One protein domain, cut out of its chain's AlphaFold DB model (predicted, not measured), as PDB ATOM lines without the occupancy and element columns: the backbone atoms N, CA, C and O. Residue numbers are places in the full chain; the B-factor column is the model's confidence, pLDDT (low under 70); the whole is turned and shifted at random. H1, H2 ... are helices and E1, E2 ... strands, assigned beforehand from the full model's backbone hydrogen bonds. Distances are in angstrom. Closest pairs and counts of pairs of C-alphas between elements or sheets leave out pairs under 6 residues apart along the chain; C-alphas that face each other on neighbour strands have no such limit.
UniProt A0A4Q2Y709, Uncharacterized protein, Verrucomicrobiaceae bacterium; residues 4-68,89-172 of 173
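AT A GLANCE: This is residues 4 to 68 and 89 to 172 of the 173 residues of an uncharacterized protein of Verrucomicrobiaceae bacterium (UniProt A0A4Q2Y709). A twisted sheet of three long strands, E1, E4 and E8, with short E7 at one edge, has the long helix H2 running along one face. The small hairpins E2-E3 and E5-E6 lie outside this body, and a long loop, residues 46 to 68, sticks out with its residues 58 to 63. The printed part has 149 residues, with three named helices and eight named strands in the order H1 E1 E2 E3 E4 H2 E5 E6 H3 E7 E8; the main sheet's order is E1 - E4 - E8 - E7, antiparallel throughout. The class is mixed, helices and strands; the whole is compact, with a radius of gyration of the C-alphas of 16.1 A and spans of 47 by 40 by 38 A.

HOW THE PARTS SIT: H1, residues 4 to 10, only grazes the main sheet with residues 4 to 8. E1, residues 16 to 25, bends by 60 degrees at residue 19 and is antiparallel to E4, residues 92 to 102, with N 22 and O 97 at 2.8 A. E2, residues 34 to 36, and E3, residues 43 to 45, form a hairpin, N 45 and O 34 at 2.8 A. H2, residues 105 to 121, only just touches H1, with 3 pairs of C-alphas within 8 A, the closest Ala 10 and Leu 114 at 6.2 A, at a steep tilt of 62 degrees, opposite ways. E5, residues 128 to 130, and E6, residues 136 to 138, form a hairpin, N 129 and O 137 at 3.0 A. H3, residues 141 to 144, is joined by a tight link, with 0 residues between them, to E7, residues 145 to 147, which forms a hairpin with E8, residues 158 to 171, N 146 and O 161 at 2.8 A. E8 is antiparallel to E4, N 98 and O 162 at 2.8 A, and bends by 96 degrees at residue 168. H2 and this sheet make two layers, a helix on one face of a sheet, at a height of 9.2 A; H3 is on the opposite face. Every O i to N i+4 pair is within hydrogen-bond range in H1, and 11 of 13 are in H2; H3 is too short for such a pair.

IN THESE COORDINATES: H1 begins at C-alpha 4 (225.716, 227.957, 103.940). E1 is 26.0 A long, E4 30.1 A, H2 25.7 A and E8 32.4 A, ending at C-alpha 171 (219.378, 215.679, 109.938).

THE WHOLE: The two farthest C-alphas, Lys 133 and Gly 154, are 48.1 A apart. Residues 69 to 88 are not printed; C-alphas 68 and 89 are 11.0 A apart. Of the links printed whole, none is long. Mean pLDDT of the printed part is 78.1, with 34 residues under 70, among them 32 to 45 and 148 to 156.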
ATOM      1  N   ILE A   4     224.925 226.820 103.457       87.88
ATOM      2  CA  ILE A   4     225.716 227.957 103.940       87.88
ATOM      3  C   ILE A   4     226.254 228.770 102.765       87.88
ATOM      4  O   ILE A   4     226.290 229.999 102.818       87.88
ATOM      5  N   SER A   5     226.650 228.096 101.685       88.62
ATOM      6  CA  SER A   5     227.125 228.764 100.470       88.62
ATOM      7  C   SER A   5     226.010 229.556  99.785       88.62
ATOM      8  O   SER A   5     226.251 230.666  99.311       88.62
ATOM      9  N   GLU A   6     224.789 229.020  99.767       89.88
ATOM     10  CA  GLU A   6     223.615 229.701  99.217       89.88
ATOM     11  C   GLU A   6     223.239 230.934 100.042       89.88
ATOM     12  O   GLU A   6     223.089 232.012  99.474       89.88
ATOM     13  N   VAL A   7     223.183 230.818 101.374       89.44
ATOM     14  CA  VAL A   7     222.914 231.959 102.271       89.44
ATOM     15  C   VAL A   7     223.979 233.045 102.110       89.44
ATOM     16  O   VAL A   7     223.642 234.216 101.961       89.44
ATOM     17  N   ARG A   8     225.266 232.678 102.078       88.38
ATOM     18  CA  ARG A   8     226.360 233.645 101.876       88.38
ATOM     19  C   ARG A   8     226.251 234.380 100.545       88.38
ATOM     20  O   ARG A   8     226.467 235.585 100.513       88.38
ATOM     21  N   GLY A   9     225.924 233.673  99.464       88.00
ATOM     22  CA  GLY A   9     225.739 234.292  98.151       88.00
ATOM     23  C   GLY A   9     224.496 235.180  98.093       88.00
ATOM     24  O   GLY A   9     224.545 236.276  97.545       88.00
ATOM     25  N   ALA A  10     223.396 234.726  98.693       87.19
ATOM     26  CA  ALA A  10     222.122 235.432  98.689       87.19
ATOM     27  C   ALA A  10     222.110 236.695  99.552       87.19
ATOM     28  O   ALA A  10     221.358 237.607  99.241       87.19
ATOM     29  N   PHE A  11     222.924 236.756 100.608       87.00
ATOM     30  CA  PHE A  11     223.035 237.908 101.510       87.00
ATOM     31  C   PHE A  11     224.365 238.662 101.362       87.00
ATOM     32  O   PHE A  11     224.782 239.377 102.271       87.00
ATOM     33  N   ALA A  12     225.041 238.524 100.218       87.38
ATOM     34  CA  ALA A  12     226.235 239.302  99.912       87.38
ATOM     35  C   ALA A  12     225.860 240.779  99.685       87.38
ATOM     36  O   ALA A  12     225.423 241.165  98.602       87.38
ATOM     37  N   SER A  13     226.012 241.604 100.721       87.12
ATOM     38  CA  SER A  13     225.701 243.035 100.696       87.12
ATOM     39  C   SER A  13     226.695 243.823 101.550       87.12
ATOM     40  O   SER A  13     227.250 243.317 102.521       87.12
ATOM     41  N   ASP A  14     226.911 245.081 101.184       86.88
ATOM     42  CA  ASP A  14     227.711 246.068 101.913       86.88
ATOM     43  C   ASP A  14     226.938 246.754 103.055       86.88
ATOM     44  O   ASP A  14     227.536 247.407 103.912       86.88
ATOM     45  N   VAL A  15     225.609 246.615 103.068       87.88
ATOM     46  CA  VAL A  15     224.706 247.272 104.026       87.88
ATOM     47  C   VAL A  15     223.877 246.298 104.859       87.88
ATOM     48  O   VAL A  15     223.070 246.760 105.668       87.88
ATOM     49  N   VAL A  16     224.059 244.988 104.670       87.94
ATOM     50  CA  VAL A  16     223.394 243.915 105.423       87.94
ATOM     51  C   VAL A  16     224.452 242.963 105.969       87.94
ATOM     52  O   VAL A  16     225.316 242.501 105.228       87.94
ATOM     53  N   TRP A  17     224.355 242.631 107.252       89.50
ATOM     54  CA  TRP A  17     225.235 241.673 107.917       89.50
ATOM     55  C   TRP A  17     224.410 240.596 108.600       89.50
ATOM     56  O   TRP A  17     223.456 240.905 109.311       89.50
ATOM     57  N   LEU A  18     224.795 239.337 108.408       90.06
ATOM     58  CA  LEU A  18     224.225 238.211 109.141       90.06
ATOM     59  C   LEU A  18     225.060 237.959 110.394       90.06
ATOM     60  O   LEU A  18     226.288 237.917 110.310       90.06
ATOM     61  N   THR A  19     224.403 237.779 111.533       88.31
ATOM     62  CA  THR A  19     225.072 237.504 112.813       88.31
ATOM     63  C   THR A  19     224.843 236.087 113.283       88.31
ATOM     64  O   THR A  19     225.772 235.469 113.790       88.31
ATOM     65  N   ASP A  20     223.642 235.552 113.058       87.81
ATOM     66  CA  ASP A  20     223.275 234.228 113.543       87.81
ATOM     67  C   ASP A  20     222.533 233.423 112.482       87.81
ATOM     68  O   ASP A  20     221.751 233.952 111.686       87.81
ATOM     69  N   LEU A  21     222.764 232.114 112.527       88.88
ATOM     70  CA  LEU A  21     222.060 231.116 111.741       88.88
ATOM     71  C   LEU A  21     221.660 229.975 112.674       88.88
ATOM     72  O   LEU A  21     222.503 229.266 113.216       88.88
ATOM     73  N   GLU A  22     220.358 229.817 112.863       88.19
ATOM     74  CA  GLU A  22     219.768 228.968 113.887       88.19
ATOM     75  C   GLU A  22     218.845 227.931 113.226       88.19
ATOM     76  O   GLU A  22     217.805 228.297 112.672       88.19
ATOM     77  N   PRO A  23     219.196 226.633 113.238       89.00
ATOM     78  CA  PRO A  23     218.301 225.594 112.746       89.00
ATOM     79  C   PRO A  23     217.082 225.444 113.666       89.00
ATOM     80  O   PRO A  23     217.204 225.397 114.893       89.00
ATOM     81  N   LEU A  24     215.901 225.338 113.057       88.44
ATOM     82  CA  LEU A  24     214.626 225.140 113.738       88.44
ATOM     83  C   LEU A  24     214.028 223.780 113.376       88.44
ATOM     84  O   LEU A  24     214.032 223.379 112.211       88.44
ATOM     85  N   ALA A  25     213.451 223.115 114.373       87.38
ATOM     86  CA  ALA A  25     212.631 221.921 114.201       87.38
ATOM     87  C   ALA A  25     211.142 222.244 114.359       87.38
ATOM     88  O   ALA A  25     210.770 223.132 115.130       87.38
ATOM     89  N   ALA A  26     210.287 221.480 113.674       83.25
ATOM     90  CA  ALA A  26     208.830 221.620 113.723       83.25
ATOM     91  C   ALA A  26     208.330 223.061 113.462       83.25
ATOM     92  O   ALA A  26     207.362 223.517 114.069       83.25
ATOM     93  N   TYR A  27     209.012 223.801 112.584       85.06
ATOM     94  CA  TYR A  27     208.543 225.096 112.099       85.06
ATOM     95  C   TYR A  27     207.295 224.920 111.227       85.06
ATOM     96  O   TYR A  27     207.316 224.131 110.283       85.06
ATOM     97  N   ASP A  28     206.241 225.680 111.521       83.44
ATOM     98  CA  ASP A  28     205.019 225.753 110.716       83.44
ATOM     99  C   ASP A  28     204.696 227.227 110.399       83.44
ATOM    100  O   ASP A  28     204.285 227.968 111.300       83.44
ATOM    101  N   PRO A  29     204.862 227.684 109.145       78.62
ATOM    102  CA  PRO A  29     204.634 229.080 108.766       78.62
ATOM    103  C   PRO A  29     203.171 229.537 108.902       78.62
ATOM    104  O   PRO A  29     202.913 230.743 108.870       78.62
ATOM    105  N   PHE A  30     202.217 228.609 109.038       79.44
ATOM    106  CA  PHE A  30     200.785 228.904 109.156       79.44
ATOM    107  C   PHE A  30     200.222 228.670 110.557       79.44
ATOM    108  O   PHE A  30     199.044 228.962 110.778       79.44
ATOM    109  N   ALA A  31     201.039 228.198 111.502       77.81
ATOM    110  CA  ALA A  31     200.635 228.106 112.895       77.81
ATOM    111  C   ALA A  31     200.202 229.483 113.417       77.81
ATOM    112  O   ALA A  31     200.769 230.522 113.049       77.81
ATOM    113  N   GLU A  32     199.181 229.497 114.276       69.25
ATOM    114  CA  GLU A  32     198.751 230.744 114.892       69.25
ATOM    115  C   GLU A  32     199.899 231.332 115.724       69.25
ATOM    116  O   GLU A  32     200.539 230.603 116.490       69.25
ATOM    117  N   PRO A  33     200.195 232.635 115.564       65.44
ATOM    118  CA  PRO A  33     201.240 233.285 116.333       65.44
ATOM    119  C   PRO A  33     200.920 233.161 117.822       65.44
ATOM    120  O   PRO A  33     199.930 233.708 118.309       65.44
ATOM    121  N   ALA A  34     201.774 232.451 118.557       65.44
ATOM    122  CA  ALA A  34     201.679 232.412 120.004       65.44
ATOM    123  C   ALA A  34     202.168 233.751 120.560       65.44
ATOM    124  O   ALA A  34     203.122 234.339 120.054       65.44
ATOM    125  N   THR A  35     201.540 234.242 121.619       60.47
ATOM    126  CA  THR A  35     202.061 235.385 122.370       60.47
ATOM    127  C   THR A  35     202.810 234.864 123.587       60.47
ATOM    128  O   THR A  35     202.281 234.044 124.336       60.47
ATOM    129  N   SER A  36     204.054 235.306 123.790       54.59
ATOM    130  CA  SER A  36     204.736 235.109 125.073       54.59
ATOM    131  C   SER A  36     204.792 236.422 125.850       54.59
ATOM    132  O   SER A  36     205.060 237.491 125.297       54.59
ATOM    133  N   GLY A  37     204.491 236.328 127.147       55.19
ATOM    134  CA  GLY A  37     204.325 237.475 128.039       55.19
ATOM    135  C   GLY A  37     202.884 237.999 128.075       55.19
ATOM    136  O   GLY A  37     202.223 238.131 127.049       55.19
ATOM    137  N   GLY A  38     202.380 238.284 129.277       41.00
ATOM    138  CA  GLY A  38     201.056 238.877 129.473       41.00
ATOM    139  C   GLY A  38     201.080 240.403 129.333       41.00
ATOM    140  O   GLY A  38     201.956 241.068 129.883       41.00
ATOM    141  N   GLY A  39     200.086 240.969 128.642       54.59
ATOM    142  CA  GLY A  39     199.842 242.414 128.581       54.59
ATOM    143  C   GLY A  39     200.388 243.118 127.334       54.59
ATOM    144  O   GLY A  39     200.676 242.500 126.316       54.59
ATOM    145  N   ARG A  40     200.514 244.450 127.412       48.41
ATOM    146  CA  ARG A  40     200.838 245.373 126.298       48.41
ATOM    147  C   ARG A  40     202.192 245.140 125.594       48.41
ATOM    148  O   ARG A  40     202.447 245.797 124.595       48.41
ATOM    149  N   ASN A  41     203.021 244.222 126.099       49.97
ATOM    150  CA  ASN A  41     204.346 243.863 125.574       49.97
ATOM    151  C   ASN A  41     204.431 242.395 125.111       49.97
ATOM    152  O   ASN A  41     205.524 241.837 125.041       49.97
ATOM    153  N   ALA A  42     203.292 241.746 124.854       53.97
ATOM    154  CA  ALA A  42     203.251 240.382 124.341       53.97
ATOM    155  C   ALA A  42     204.060 240.270 123.037       53.97
ATOM    156  O   ALA A  42     203.723 240.902 122.033       53.97
ATOM    157  N   LYS A  43     205.138 239.477 123.051       57.47
ATOM    158  CA  LYS A  43     205.957 239.239 121.860       57.47
ATOM    159  C   LYS A  43     205.308 238.133 121.041       57.47
ATOM    160  O   LYS A  43     204.983 237.073 121.580       57.47
ATOM    161  N   VAL A  44     205.143 238.369 119.743       61.78
ATOM    162  CA  VAL A  44     204.740 237.322 118.805       61.78
ATOM    163  C   VAL A  44     205.880 236.311 118.708       61.78
ATOM    164  O   VAL A  44     206.985 236.631 118.271       61.78
ATOM    165  N   VAL A  45     205.626 235.091 119.163       63.00
ATOM    166  CA  VAL A  45     206.536 233.958 119.041       63.00
ATOM    167  C   VAL A  45     206.167 233.215 117.769       63.00
ATOM    168  O   VAL A  45     205.096 232.612 117.664       63.00
ATOM    169  N   LYS A  46     207.071 233.273 116.789       70.69
ATOM    170  CA  LYS A  46     206.996 232.435 115.594       70.69
ATOM    171  C   LYS A  46     207.132 230.965 115.993       70.69
ATOM    172  O   LYS A  46     207.843 230.641 116.944       70.69
ATOM    173  N   SER A  47     206.453 230.096 115.253       76.38
ATOM    174  CA  SER A  47     206.522 228.647 115.439       76.38
ATOM    175  C   SER A  47     207.953 228.113 115.263       76.38
ATOM    176  O   SER A  47     208.864 228.828 114.834       76.38
ATOM    177  N   GLY A  48     208.155 226.838 115.595       79.75
ATOM    178  CA  GLY A  48     209.453 226.173 115.517       79.75
ATOM    179  C   GLY A  48     210.247 226.226 116.823       79.75
ATOM    180  O   GLY A  48     210.310 227.243 117.516       79.75
ATOM    181  N   LYS A  49     210.860 225.092 117.163       84.94
ATOM    182  CA  LYS A  49     211.733 224.922 118.327       84.94
ATOM    183  C   LYS A  49     213.179 225.116 117.879       84.94
ATOM    184  O   LYS A  49     213.626 224.443 116.950       84.94
ATOM    185  N   SER A  50     213.899 226.021 118.539       84.62
ATOM    186  CA  SER A  50     215.337 226.173 118.322       84.62
ATOM    187  C   SER A  50     216.075 224.888 118.654       84.62
ATOM    188  O   SER A  50     215.817 224.271 119.690       84.62
ATOM    189  N   LEU A  51     217.014 224.514 117.790       83.31
ATOM    190  CA  LEU A  51     217.956 223.435 118.061       83.31
ATOM    191  C   LEU A  51     219.249 223.934 118.706       83.31
ATOM    192  O   LEU A  51     220.110 223.119 119.018       83.31
ATOM    193  N   VAL A  52     219.395 225.238 118.929       83.38
ATOM    194  CA  VAL A  52     220.530 225.834 119.638       83.38
ATOM    195  C   VAL A  52     220.066 226.206 121.041       83.38
ATOM    196  O   VAL A  52     219.005 226.804 121.221       83.38
ATOM    197  N   LYS A  53     220.832 225.839 122.072       81.44
ATOM    198  CA  LYS A  53     220.473 226.236 123.441       81.44
ATOM    199  C   LYS A  53     220.660 227.746 123.622       81.44
ATOM    200  O   LYS A  53     221.620 228.328 123.127       81.44
ATOM    201  N   ASN A  54     219.777 228.374 124.400       75.75
ATOM    202  CA  ASN A  54     219.835 229.818 124.680       75.75
ATOM    203  C   ASN A  54     221.137 230.262 125.373       75.75
ATOM    204  O   ASN A  54     221.507 231.429 125.294       75.75
ATOM    205  N   ASP A  55     221.823 229.351 126.065       77.31
ATOM    206  CA  ASP A  55     223.084 229.612 126.759       77.31
ATOM    207  C   ASP A  55     224.315 229.512 125.850       77.31
ATOM    208  O   ASP A  55     225.423 229.723 126.333       77.31
ATOM    209  N   PHE A  56     224.139 229.254 124.547       78.00
ATOM    210  CA  PHE A  56     225.231 229.112 123.579       78.00
ATOM    211  C   PHE A  56     226.237 230.271 123.621       78.00
ATOM    212  O   PHE A  56     227.435 230.045 123.510       78.00
ATOM    213  N   VAL A  57     225.778 231.501 123.864       75.50
ATOM    214  CA  VAL A  57     226.650 232.686 123.978       75.50
ATOM    215  C   VAL A  57     227.658 232.612 125.132       75.50
ATOM    216  O   VAL A  57     228.677 233.295 125.097       75.50
ATOM    217  N   ASN A  58     227.392 231.780 126.141       81.62
ATOM    218  CA  ASN A  58     228.267 231.556 127.294       81.62
ATOM    219  C   ASN A  58     229.072 230.254 127.173       81.62
ATOM    220  O   ASN A  58     229.819 229.899 128.086       81.62
ATOM    221  N   VAL A  59     228.896 229.515 126.077       80.25
ATOM    222  CA  VAL A  59     229.573 228.243 125.855       80.25
ATOM    223  C   VAL A  59     231.002 228.515 125.368       80.25
ATOM    224  O   VAL A  59     231.203 229.367 124.501       80.25
ATOM    225  N   PRO A  60     232.019 227.822 125.918       81.75
ATOM    226  CA  PRO A  60     233.399 228.003 125.486       81.75
ATOM    227  C   PRO A  60     233.580 227.753 123.989       81.75
ATOM    228  O   PRO A  60     232.923 226.899 123.392       81.75
ATOM    229  N   TYR A  61     234.535 228.461 123.388       75.69
ATOM    230  CA  TYR A  61     234.896 228.243 121.992       75.69
ATOM    231  C   TYR A  61     235.253 226.769 121.730       75.69
ATOM    232  O   TYR A  61     236.008 226.159 122.485       75.69
ATOM    233  N   GLY A  62     234.711 226.208 120.647       74.44
ATOM    234  CA  GLY A  62     234.907 224.805 120.270       74.44
ATOM    235  C   GLY A  62     233.948 223.815 120.940       74.44
ATOM    236  O   GLY A  62     234.017 222.626 120.637       74.44
ATOM    237  N   VAL A  63     233.039 224.277 121.806       75.44
ATOM    238  CA  VAL A  63     232.010 223.433 122.428       75.44
ATOM    239  C   VAL A  63     230.664 223.643 121.731       75.44
ATOM    240  O   VAL A  63     230.178 224.763 121.582       75.44
ATOM    241  N   THR A  64     230.048 222.546 121.293       71.56
ATOM    242  CA  THR A  64     228.734 222.558 120.640       71.56
ATOM    243  C   THR A  64     227.612 222.634 121.682       71.56
ATOM    244  O   THR A  64     227.619 221.876 122.650       71.56
ATOM    245  N   SER A  65     226.606 223.491 121.463       73.25
ATOM    246  CA  SER A  65     225.422 223.601 122.331       73.25
ATOM    247  C   SER A  65     224.121 223.374 121.557       73.25
ATOM    248  O   SER A  65     223.409 224.313 121.197       73.25
ATOM    249  N   LEU A  66     223.820 222.103 121.278       75.31
ATOM    250  CA  LEU A  66     222.562 221.695 120.652       75.31
ATOM    251  C   LEU A  66     221.500 221.380 121.708       75.31
ATOM    252  O   LEU A  66     221.789 220.752 122.729       75.31
ATOM    253  N   ALA A  67     220.267 221.809 121.464       69.94
ATOM    254  CA  ALA A  67     219.112 221.436 122.262       69.94
ATOM    255  C   ALA A  67     218.708 219.985 121.953       69.94
ATOM    256  O   ALA A  67     218.613 219.587 120.792       69.94
ATOM    257  N   GLU A  68     218.419 219.202 122.994       61.12
ATOM    258  CA  GLU A  68     217.798 217.887 122.830       61.12
ATOM    259  C   GLU A  68     216.328 218.070 122.443       61.12
ATOM    260  O   GLU A  68     215.438 218.156 123.293       61.12
ATOM    261  N   SER A  89     213.939 209.131 117.397       55.41
ATOM    262  CA  SER A  89     213.670 210.077 116.325       55.41
ATOM    263  C   SER A  89     214.878 210.999 116.209       55.41
ATOM    264  O   SER A  89     215.189 211.727 117.154       55.41
ATOM    265  N   VAL A  90     215.582 210.941 115.083       60.94
ATOM    266  CA  VAL A  90     216.708 211.837 114.830       60.94
ATOM    267  C   VAL A  90     216.156 213.255 114.735       60.94
ATOM    268  O   VAL A  90     215.211 213.485 113.984       60.94
ATOM    269  N   ALA A  91     216.705 214.189 115.513       68.94
ATOM    270  CA  ALA A  91     216.292 215.582 115.440       68.94
ATOM    271  C   ALA A  91     216.583 216.120 114.031       68.94
ATOM    272  O   ALA A  91     217.733 216.134 113.577       68.94
ATOM    273  N   THR A  92     215.535 216.532 113.326       81.94
ATOM    274  CA  THR A  92     215.637 217.146 112.006       81.94
ATOM    275  C   THR A  92     215.277 218.622 112.085       81.94
ATOM    276  O   THR A  92     214.347 219.028 112.783       81.94
ATOM    277  N   ALA A  93     216.035 219.445 111.367       86.50
ATOM    278  CA  ALA A  93     215.688 220.833 111.125       86.50
ATOM    279  C   ALA A  93     214.855 220.925 109.845       86.50
ATOM    280  O   ALA A  93     215.259 220.413 108.800       86.50
ATOM    281  N   ASN A  94     213.711 221.600 109.917       88.88
ATOM    282  CA  ASN A  94     212.834 221.846 108.772       88.88
ATOM    283  C   ASN A  94     212.818 223.324 108.345       88.88
ATOM    284  O   ASN A  94     212.270 223.660 107.296       88.88
ATOM    285  N   ALA A  95     213.444 224.209 109.125       89.50
ATOM    286  CA  ALA A  95     213.642 225.611 108.785       89.50
ATOM    287  C   ALA A  95     214.954 226.144 109.371       89.50
ATOM    288  O   ALA A  95     215.567 225.532 110.247       89.50
ATOM    289  N   VAL A  96     215.371 227.314 108.897       90.25
ATOM    290  CA  VAL A  96     216.504 228.068 109.435       90.25
ATOM    291  C   VAL A  96     216.057 229.487 109.741       90.25
ATOM    292  O   VAL A  96     215.451 230.153 108.904       90.25
ATOM    293  N   ARG A  97     216.380 229.959 110.939       90.75
ATOM    294  CA  ARG A  97     216.215 231.345 111.356       90.75
ATOM    295  C   ARG A  97     217.543 232.074 111.218       90.75
ATOM    296  O   ARG A  97     218.548 231.667 111.788       90.75
ATOM    297  N   ILE A  98     217.534 233.148 110.450       90.50
ATOM    298  CA  ILE A  98     218.678 234.010 110.189       90.50
ATOM    299  C   ILE A  98     218.432 235.325 110.919       90.50
ATOM    300  O   ILE A  98     217.375 235.933 110.737       90.50
ATOM    301  N   LYS A  99     219.400 235.766 111.719       89.62
ATOM    302  CA  LYS A  99     219.383 237.090 112.353       89.62
ATOM    303  C   LYS A  99     220.486 237.943 111.763       89.62
ATOM    304  O   LYS A  99     221.551 237.440 111.392       89.62
ATOM    305  N   GLY A 100     220.225 239.233 111.673       89.00
ATOM    306  CA  GLY A 100     221.186 240.168 111.130       89.00
ATOM    307  C   GLY A 100     220.820 241.611 111.394       89.00
ATOM    308  O   GLY A 100     219.842 241.921 112.073       89.00
ATOM    309  N   PHE A 101     221.627 242.491 110.821       88.44
ATOM    310  CA  PHE A 101     221.466 243.930 110.901       88.44
ATOM    311  C   PHE A 101     221.569 244.551 109.516       88.44
ATOM    312  O   PHE A 101     222.320 244.068 108.667       88.44
ATOM    313  N   TRP A 102     220.867 245.659 109.300       86.81
ATOM    314  CA  TRP A 102     221.086 246.513 108.137       86.81
ATOM    315  C   TRP A 102     221.410 247.945 108.546       86.81
ATOM    316  O   TRP A 102     220.979 248.421 109.592       86.81
ATOM    317  N   ARG A 103     222.140 248.670 107.699       82.44
ATOM    318  CA  ARG A 103     222.730 249.973 108.048       82.44
ATOM    319  C   ARG A 103     221.729 251.123 108.233       82.44
ATOM    320  O   ARG A 103     221.926 251.975 109.087       82.44
ATOM    321  N   THR A 104     220.683 251.217 107.411       73.94
ATOM    322  CA  THR A 104     219.751 252.367 107.438       73.94
ATOM    323  C   THR A 104     218.304 251.952 107.192       73.94
ATOM    324  O   THR A 104     218.058 250.890 106.635       73.94
ATOM    325  N   LYS A 105     217.317 252.802 107.511       68.88
ATOM    326  CA  LYS A 105     215.901 252.521 107.181       68.88
ATOM    327  C   LYS A 105     215.670 252.247 105.686       68.88
ATOM    328  O   LYS A 105     214.859 251.396 105.356       68.88
ATOM    329  N   ALA A 106     216.414 252.903 104.793       72.44
ATOM    330  CA  ALA A 106     216.334 252.642 103.352       72.44
ATOM    331  C   ALA A 106     216.891 251.257 102.962       72.44
ATOM    332  O   ALA A 106     216.434 250.657 101.992       72.44
ATOM    333  N   SER A 107     217.830 250.717 103.750       76.62
ATOM    334  CA  SER A 107     218.412 249.380 103.561       76.62
ATOM    335  C   SER A 107     217.425 248.242 103.849       76.62
ATOM    336  O   SER A 107     217.716 247.098 103.515       76.62
ATOM    337  N   GLN A 108     216.241 248.535 104.398       77.56
ATOM    338  CA  GLN A 108     215.159 247.557 104.536       77.56
ATOM    339  C   GLN A 108     214.745 246.975 103.177       77.56
ATOM    340  O   GLN A 108     214.553 245.766 103.062       77.56
ATOM    341  N   ASN A 109     214.656 247.813 102.138       83.56
ATOM    342  CA  ASN A 109     214.290 247.360 100.794       83.56
ATOM    343  C   ASN A 109     215.303 246.349 100.251       83.56
ATOM    344  O   ASN A 109     214.913 245.392  99.595       83.56
ATOM    345  N   VAL A 110     216.583 246.504 100.611       86.06
ATOM    346  CA  VAL A 110     217.637 245.560 100.230       86.06
ATOM    347  C   VAL A 110     217.356 244.185 100.829       86.06
ATOM    348  O   VAL A 110     217.426 243.198 100.113       86.06
ATOM    349  N   VAL A 111     216.968 244.086 102.104       85.62
ATOM    350  CA  VAL A 111     216.625 242.785 102.708       85.62
ATOM    351  C   VAL A 111     215.424 242.137 102.020       85.62
ATOM    352  O   VAL A 111     215.462 240.937 101.745       85.62
ATOM    353  N   SER A 112     214.401 242.918 101.669       85.44
ATOM    354  CA  SER A 112     213.267 242.427 100.875       85.44
ATOM    355  C   SER A 112     213.696 241.951  99.481       85.44
ATOM    356  O   SER A 112     213.245 240.901  99.027       85.44
ATOM    357  N   ASP A 113     214.610 242.660  98.817       88.62
ATOM    358  CA  ASP A 113     215.143 242.274  97.505       88.62
ATOM    359  C   ASP A 113     215.997 240.997  97.580       88.62
ATOM    360  O   ASP A 113     215.903 240.128  96.710       88.62
ATOM    361  N   LEU A 114     216.811 240.835  98.629       88.62
ATOM    362  CA  LEU A 114     217.586 239.610  98.876       88.62
ATOM    363  C   LEU A 114     216.645 238.419  99.123       88.62
ATOM    364  O   LEU A 114     216.840 237.341  98.557       88.62
ATOM    365  N   LEU A 115     215.572 238.626  99.893       88.06
ATOM    366  CA  LEU A 115     214.540 237.615 100.129       88.06
ATOM    367  C   LEU A 115     213.792 237.243  98.842       88.06
ATOM    368  O   LEU A 115     213.569 236.060  98.573       88.06
ATOM    369  N   LYS A 116     213.457 238.232  98.010       88.94
ATOM    370  CA  LYS A 116     212.844 238.012  96.695       88.94
ATOM    371  C   LYS A 116     213.759 237.201  95.776       88.94
ATOM    372  O   LYS A 116     213.308 236.238  95.158       88.94
ATOM    373  N   ASN A 117     215.050 237.528  95.739       87.88
ATOM    374  CA  ASN A 117     216.042 236.764  94.981       87.88
ATOM    375  C   ASN A 117     216.125 235.305  95.450       87.88
ATOM    376  O   ASN A 117     216.184 234.403  94.613       87.88
ATOM    377  N   LEU A 118     216.085 235.056  96.764       87.62
ATOM    378  CA  LEU A 118     215.998 233.696  97.305       87.62
ATOM    379  C   LEU A 118     214.721 232.997  96.852       87.62
ATOM    380  O   LEU A 118     214.776 231.858  96.410       87.62
ATOM    381  N   ARG A 119     213.576 233.673  96.886       86.56
ATOM    382  CA  ARG A 119     212.309 233.110  96.402       86.56
ATOM    383  C   ARG A 119     212.371 232.602  94.966       86.56
ATOM    384  O   ARG A 119     211.741 231.598  94.650       86.56
ATOM    385  N   GLU A 120     213.088 233.318  94.110       86.38
ATOM    386  CA  GLU A 120     213.162 233.032  92.676       86.38
ATOM    387  C   GLU A 120     214.261 232.024  92.323       86.38
ATOM    388  O   GLU A 120     214.098 231.244  91.385       86.38
ATOM    389  N   LYS A 121     215.383 232.044  93.051       86.25
ATOM    390  CA  LYS A 121     216.604 231.308  92.680       86.25
ATOM    391  C   LYS A 121     216.982 230.205  93.660       86.25
ATOM    392  O   LYS A 121     217.905 229.445  93.367       86.25
ATOM    393  N   SER A 122     216.325 230.130  94.817       86.62
ATOM    394  CA  SER A 122     216.719 229.179  95.847       86.62
ATOM    395  C   SER A 122     216.423 227.746  95.435       86.62
ATOM    396  O   SER A 122     215.356 227.424  94.914       86.62
ATOM    397  N   THR A 123     217.386 226.875  95.720       86.19
ATOM    398  CA  THR A 123     217.225 225.419  95.589       86.19
ATOM    399  C   THR A 123     217.128 224.721  96.942       86.19
ATOM    400  O   THR A 123     216.711 223.565  97.009       86.19
ATOM    401  N   THR A 124     217.490 225.428  98.017       88.19
ATOM    402  CA  THR A 124     217.538 224.898  99.385       88.19
ATOM    403  C   THR A 124     216.312 225.288 100.213       88.19
ATOM    404  O   THR A 124     215.898 224.519 101.082       88.19
ATOM    405  N   PHE A 125     215.689 226.438  99.935       89.62
ATOM    406  CA  PHE A 125     214.549 226.965 100.687       89.62
ATOM    407  C   PHE A 125     213.235 226.820  99.921       89.62
ATOM    408  O   PHE A 125     213.176 227.032  98.710       89.62
ATOM    409  N   SER A 126     212.167 226.460 100.636       86.12
ATOM    410  CA  SER A 126     210.820 226.389 100.073       86.12
ATOM    411  C   SER A 126     209.962 227.527 100.595       86.12
ATOM    412  O   SER A 126     209.792 227.708 101.797       86.12
ATOM    413  N   PHE A 127     209.345 228.253  99.670       86.31
ATOM    414  CA  PHE A 127     208.403 229.330  99.975       86.31
ATOM    415  C   PHE A 127     206.947 228.953  99.664       86.31
ATOM    416  O   PHE A 127     206.054 229.810  99.632       86.31
ATOM    417  N   LYS A 128     206.733 227.661  99.404       84.00
ATOM    418  CA  LYS A 128     205.438 227.013  99.239       84.00
ATOM    419  C   LYS A 128     205.397 225.834 100.199       84.00
ATOM    420  O   LYS A 128     206.257 224.956 100.138       84.00
ATOM    421  N   VAL A 129     204.420 225.820 101.091       73.88
ATOM    422  CA  VAL A 129     204.219 224.704 102.017       73.88
ATOM    423  C   VAL A 129     202.835 224.139 101.762       73.88
ATOM    424  O   VAL A 129     201.876 224.885 101.563       73.88
ATOM    425  N   LYS A 130     202.758 222.809 101.709       68.44
ATOM    426  CA  LYS A 130     201.478 222.112 101.691       68.44
ATOM    427  C   LYS A 130     200.878 222.219 103.080       68.44
ATOM    428  O   LYS A 130     201.528 221.849 104.054       68.44
ATOM    429  N   ASP A 131     199.673 222.760 103.164       62.69
ATOM    430  CA  ASP A 131     198.938 222.776 104.419       62.69
ATOM    431  C   ASP A 131     198.539 221.349 104.844       62.69
ATOM    432  O   ASP A 131     198.720 220.374 104.108       62.69
ATOM    433  N   ALA A 132     197.968 221.212 106.041       58.72
ATOM    434  CA  ALA A 132     197.490 219.925 106.554       58.72
ATOM    435  C   ALA A 132     196.415 219.255 105.666       58.72
ATOM    436  O   ALA A 132     196.103 218.081 105.863       58.72
ATOM    437  N   LYS A 133     195.842 219.980 104.695       61.72
ATOM    438  CA  LYS A 133     194.855 219.494 103.721       61.72
ATOM    439  C   LYS A 133     195.482 219.164 102.360       61.72
ATOM    440  O   LYS A 133     194.779 218.695 101.470       61.72
ATOM    441  N   GLY A 134     196.793 219.353 102.208       63.47
ATOM    442  CA  GLY A 134     197.542 219.078 100.986       63.47
ATOM    443  C   GLY A 134     197.514 220.205  99.952       63.47
ATOM    444  O   GLY A 134     198.062 220.014  98.865       63.47
ATOM    445  N   GLU A 135     196.925 221.365 100.264       73.81
ATOM    446  CA  GLU A 135     196.911 222.523  99.367       73.81
ATOM    447  C   GLU A 135     198.233 223.289  99.461       73.81
ATOM    448  O   GLU A 135     198.711 223.617 100.549       73.81
ATOM    449  N   GLU A 136     198.836 223.600  98.313       77.06
ATOM    450  CA  GLU A 136     200.028 224.446  98.273       77.06
ATOM    451  C   GLU A 136     199.665 225.897  98.572       77.06
ATOM    452  O   GLU A 136     198.975 226.560  97.795       77.06
ATOM    453  N   ARG A 137     200.195 226.415  99.679       80.50
ATOM    454  CA  ARG A 137     200.070 227.824 100.042       80.50
ATOM    455  C   ARG A 137     201.414 228.516  99.935       80.50
ATOM    456  O   ARG A 137     202.438 228.040 100.431       80.50
ATOM    457  N   VAL A 138     201.398 229.671  99.280       84.19
ATOM    458  CA  VAL A 138     202.549 230.567  99.190       84.19
ATOM    459  C   VAL A 138     202.698 231.291 100.528       84.19
ATOM    460  O   VAL A 138     201.746 231.900 101.009       84.19
ATOM    461  N   ILE A 139     203.884 231.220 101.131       83.88
ATOM    462  CA  ILE A 139     204.150 231.860 102.426       83.88
ATOM    463  C   ILE A 139     204.443 233.343 102.211       83.88
ATOM    464  O   ILE A 139     205.468 233.687 101.638       83.88
ATOM    465  N   SER A 140     203.575 234.237 102.653       80.94
ATOM    466  CA  SER A 140     203.793 235.672 102.481       80.94
ATOM    467  C   SER A 140     204.997 236.189 103.287       80.94
ATOM    468  O   SER A 140     205.395 235.595 104.292       80.94
ATOM    469  N   ASP A 141     205.613 237.280 102.826       80.19
ATOM    470  CA  ASP A 141     206.872 237.774 103.397       80.19
ATOM    471  C   ASP A 141     206.721 238.201 104.867       80.19
ATOM    472  O   ASP A 141     207.622 237.960 105.661       80.19
ATOM    473  N   ASP A 142     205.554 238.710 105.269       77.06
ATOM    474  CA  ASP A 142     205.197 239.049 106.658       77.06
ATOM    475  C   ASP A 142     205.232 237.849 107.619       77.06
ATOM    476  O   ASP A 142     205.352 238.019 108.832       77.06
ATOM    477  N   ARG A 143     205.149 236.619 107.099       77.31
ATOM    478  CA  ARG A 143     205.235 235.396 107.909       77.31
ATOM    479  C   ARG A 143     206.672 234.965 108.163       77.31
ATOM    480  O   ARG A 143     206.970 234.399 109.213       77.31
ATOM    481  N   ILE A 144     207.569 235.236 107.221       81.50
ATOM    482  CA  ILE A 144     208.966 234.789 107.282       81.50
ATOM    483  C   ILE A 144     209.896 235.887 107.782       81.50
ATOM    484  O   ILE A 144     210.761 235.605 108.610       81.50
ATOM    485  N   LEU A 145     209.671 237.133 107.379       79.44
ATOM    486  CA  LEU A 145     210.455 238.303 107.751       79.44
ATOM    487  C   LEU A 145     209.803 239.000 108.947       79.44
ATOM    488  O   LEU A 145     208.659 239.433 108.886       79.44
ATOM    489  N   ASP A 146     210.534 239.084 110.053       73.00
ATOM    490  CA  ASP A 146     210.199 239.948 111.182       73.00
ATOM    491  C   ASP A 146     211.251 241.046 111.301       73.00
ATOM    492  O   ASP A 146     212.462 240.808 111.287       73.00
ATOM    493  N   ILE A 147     210.755 242.272 111.371       70.25
ATOM    494  CA  ILE A 147     211.560 243.476 111.442       70.25
ATOM    495  C   ILE A 147     211.278 244.095 112.793       70.25
ATOM    496  O   ILE A 147     210.244 244.726 113.017       70.25
ATOM    497  N   THR A 148     212.241 243.954 113.694       64.62
ATOM    498  CA  THR A 148     212.184 244.644 114.971       64.62
ATOM    499  C   THR A 148     212.848 246.009 114.808       64.62
ATOM    500  O   THR A 148     214.065 246.139 114.873       64.62
ATOM    501  N   VAL A 149     212.055 247.067 114.630       61.25
ATOM    502  CA  VAL A 149     212.571 248.449 114.669       61.25
ATOM    503  C   VAL A 149     212.767 248.867 116.132       61.25
ATOM    504  O   VAL A 149     212.044 249.708 116.652       61.25
ATOM    505  N   ALA A 150     213.721 248.240 116.824       55.22
ATOM    506  CA  ALA A 150     214.072 248.551 118.216       55.22
ATOM    507  C   ALA A 150     215.319 249.444 118.332       55.22
ATOM    508  O   ALA A 150     216.036 249.365 119.323       55.22
ATOM    509  N   GLY A 151     215.586 250.276 117.321       53.28
ATOM    510  CA  GLY A 151     216.701 251.220 117.355       53.28
ATOM    511  C   GLY A 151     216.292 252.569 117.946       53.28
ATOM    512  O   GLY A 151     215.325 253.178 117.476       53.28
ATOM    513  N   GLN A 152     217.019 253.057 118.949       52.25
ATOM    514  CA  GLN A 152     216.930 254.454 119.380       52.25
ATOM    515  C   GLN A 152     217.591 255.368 118.334       52.25
ATOM    516  O   GLN A 152     218.399 254.940 117.507       52.25
ATOM    517  N   GLY A 153     217.238 256.657 118.340       45.25
ATOM    518  CA  GLY A 153     217.927 257.644 117.505       45.25
ATOM    519  C   GLY A 153     219.416 257.683 117.858       45.25
ATOM    520  O   GLY A 153     219.764 258.149 118.936       45.25
ATOM    521  N   GLY A 154     220.268 257.175 116.964       57.25
ATOM    522  CA  GLY A 154     221.709 257.005 117.190       57.25
ATOM    523  C   GLY A 154     222.232 255.608 116.838       57.25
ATOM    524  O   GLY A 154     223.428 255.466 116.590       57.25
ATOM    525  N   ASP A 155     221.358 254.601 116.742       62.94
ATOM    526  CA  ASP A 155     221.771 253.251 116.360       62.94
ATOM    527  C   ASP A 155     222.175 253.184 114.882       62.94
ATOM    528  O   ASP A 155     221.433 253.577 113.977       62.94
ATOM    529  N   LEU A 156     223.388 252.678 114.643       68.19
ATOM    530  CA  LEU A 156     224.021 252.607 113.321       68.19
ATOM    531  C   LEU A 156     223.502 251.450 112.456       68.19
ATOM    532  O   LEU A 156     223.884 251.346 111.288       68.19
ATOM    533  N   ALA A 157     222.676 250.569 113.025       76.31
ATOM    534  CA  ALA A 157     222.062 249.465 112.311       76.31
ATOM    535  C   ALA A 157     220.751 249.011 112.975       76.31
ATOM    536  O   ALA A 157     220.596 249.101 114.191       76.31
ATOM    537  N   LEU A 158     219.809 248.508 112.176       82.38
ATOM    538  CA  LEU A 158     218.528 247.978 112.643       82.38
ATOM    539  C   LEU A 158     218.504 246.449 112.511       82.38
ATOM    540  O   LEU A 158     218.926 245.941 111.467       82.38
ATOM    541  N   PRO A 159     218.023 245.719 113.533       85.69
ATOM    542  CA  PRO A 159     217.997 244.267 113.511       85.69
ATOM    543  C   PRO A 159     216.835 243.720 112.679       85.69
ATOM    544  O   PRO A 159     215.753 244.309 112.603       85.69
ATOM    545  N   PHE A 160     217.044 242.536 112.116       86.25
ATOM    546  CA  PHE A 160     216.017 241.774 111.420       86.25
ATOM    547  C   PHE A 160     216.165 240.277 111.667       86.25
ATOM    548  O   PHE A 160     217.253 239.776 111.962       86.25
ATOM    549  N   GLU A 161     215.057 239.562 111.508       88.44
ATOM    550  CA  GLU A 161     215.000 238.112 111.615       88.44
ATOM    551  C   GLU A 161     214.210 237.526 110.440       88.44
ATOM    552  O   GLU A 161     213.072 237.914 110.179       88.44
ATOM    553  N   ILE A 162     214.791 236.552 109.741       88.38
ATOM    554  CA  ILE A 162     214.143 235.832 108.638       88.38
ATOM    555  C   ILE A 162     214.078 234.362 109.005       88.38
ATOM    556  O   ILE A 162     215.102 233.751 109.285       88.38
ATOM    557  N   THR A 163     212.891 233.768 108.978       89.56
ATOM    558  CA  THR A 163     212.733 232.318 109.123       89.56
ATOM    559  C   THR A 163     212.406 231.696 107.771       89.56
ATOM    560  O   THR A 163     211.344 231.949 107.211       89.56
ATOM    561  N   LEU A 164     213.325 230.891 107.243       89.75
ATOM    562  CA  LEU A 164     213.239 230.263 105.928       89.75
ATOM    563  C   LEU A 164     212.968 228.757 106.067       89.75
ATOM    564  O   LEU A 164     213.811 228.042 106.618       89.75
ATOM    565  N   PRO A 165     211.834 228.241 105.562       89.69
ATOM    566  CA  PRO A 165     211.598 226.803 105.484       89.69
ATOM    567  C   PRO A 165     212.556 226.134 104.497       89.69
ATOM    568  O   PRO A 165     212.855 226.679 103.433       89.69
ATOM    569  N   LEU A 166     212.995 224.923 104.818       88.50
ATOM    570  CA  LEU A 166     213.848 224.114 103.951       88.50
ATOM    571  C   LEU A 166     213.000 223.282 102.981       88.50
ATOM    572  O   LEU A 166     211.920 222.811 103.329       88.50
ATOM    573  N   VAL A 167     213.504 223.055 101.764       87.38
ATOM    574  CA  VAL A 167     212.876 222.131 100.793       87.38
ATOM    575  C   VAL A 167     212.909 220.692 101.312       87.38
ATOM    576  O   VAL A 167     212.018 219.896 101.019       87.38
ATOM    577  N   ARG A 168     213.958 220.343 102.061       85.06
ATOM    578  CA  ARG A 168     214.149 219.026 102.666       85.06
ATOM    579  C   ARG A 168     214.610 219.194 104.097       85.06
ATOM    580  O   ARG A 168     215.439 220.055 104.379       85.06
ATOM    581  N   GLU A 169     214.104 218.337 104.968       84.69
ATOM    582  CA  GLU A 169     214.581 218.275 106.340       84.69
ATOM    583  C   GLU A 169     216.058 217.881 106.390       84.69
ATOM    584  O   GLU A 169     216.510 216.976 105.680       84.69
ATOM    585  N   VAL A 170     216.810 218.571 107.241       83.62
ATOM    586  CA  VAL A 170     218.233 218.325 107.459       83.62
ATOM    587  C   VAL A 170     218.397 217.614 108.789       83.62
ATOM    588  O   VAL A 170     217.975 218.101 109.832       83.62
ATOM    589  N   VAL A 171     219.026 216.445 108.745       80.75
ATOM    590  CA  VAL A 171     219.378 215.679 109.938       80.75
ATOM    591  C   VAL A 171     220.485 216.403 110.701       80.75
ATOM    592  O   VAL A 171     221.539 216.691 110.134       80.75
ATOM    593  N   ILE A 172     220.253 216.654 111.986       73.25
ATOM    594  CA  ILE A 172     221.219 217.289 112.882       73.25
ATOM    595  C   ILE A 172     221.978 216.170 113.598       73.25
ATOM    596  O   ILE A 172     221.363 215.278 114.186       73.25
TER     597      ILE A 172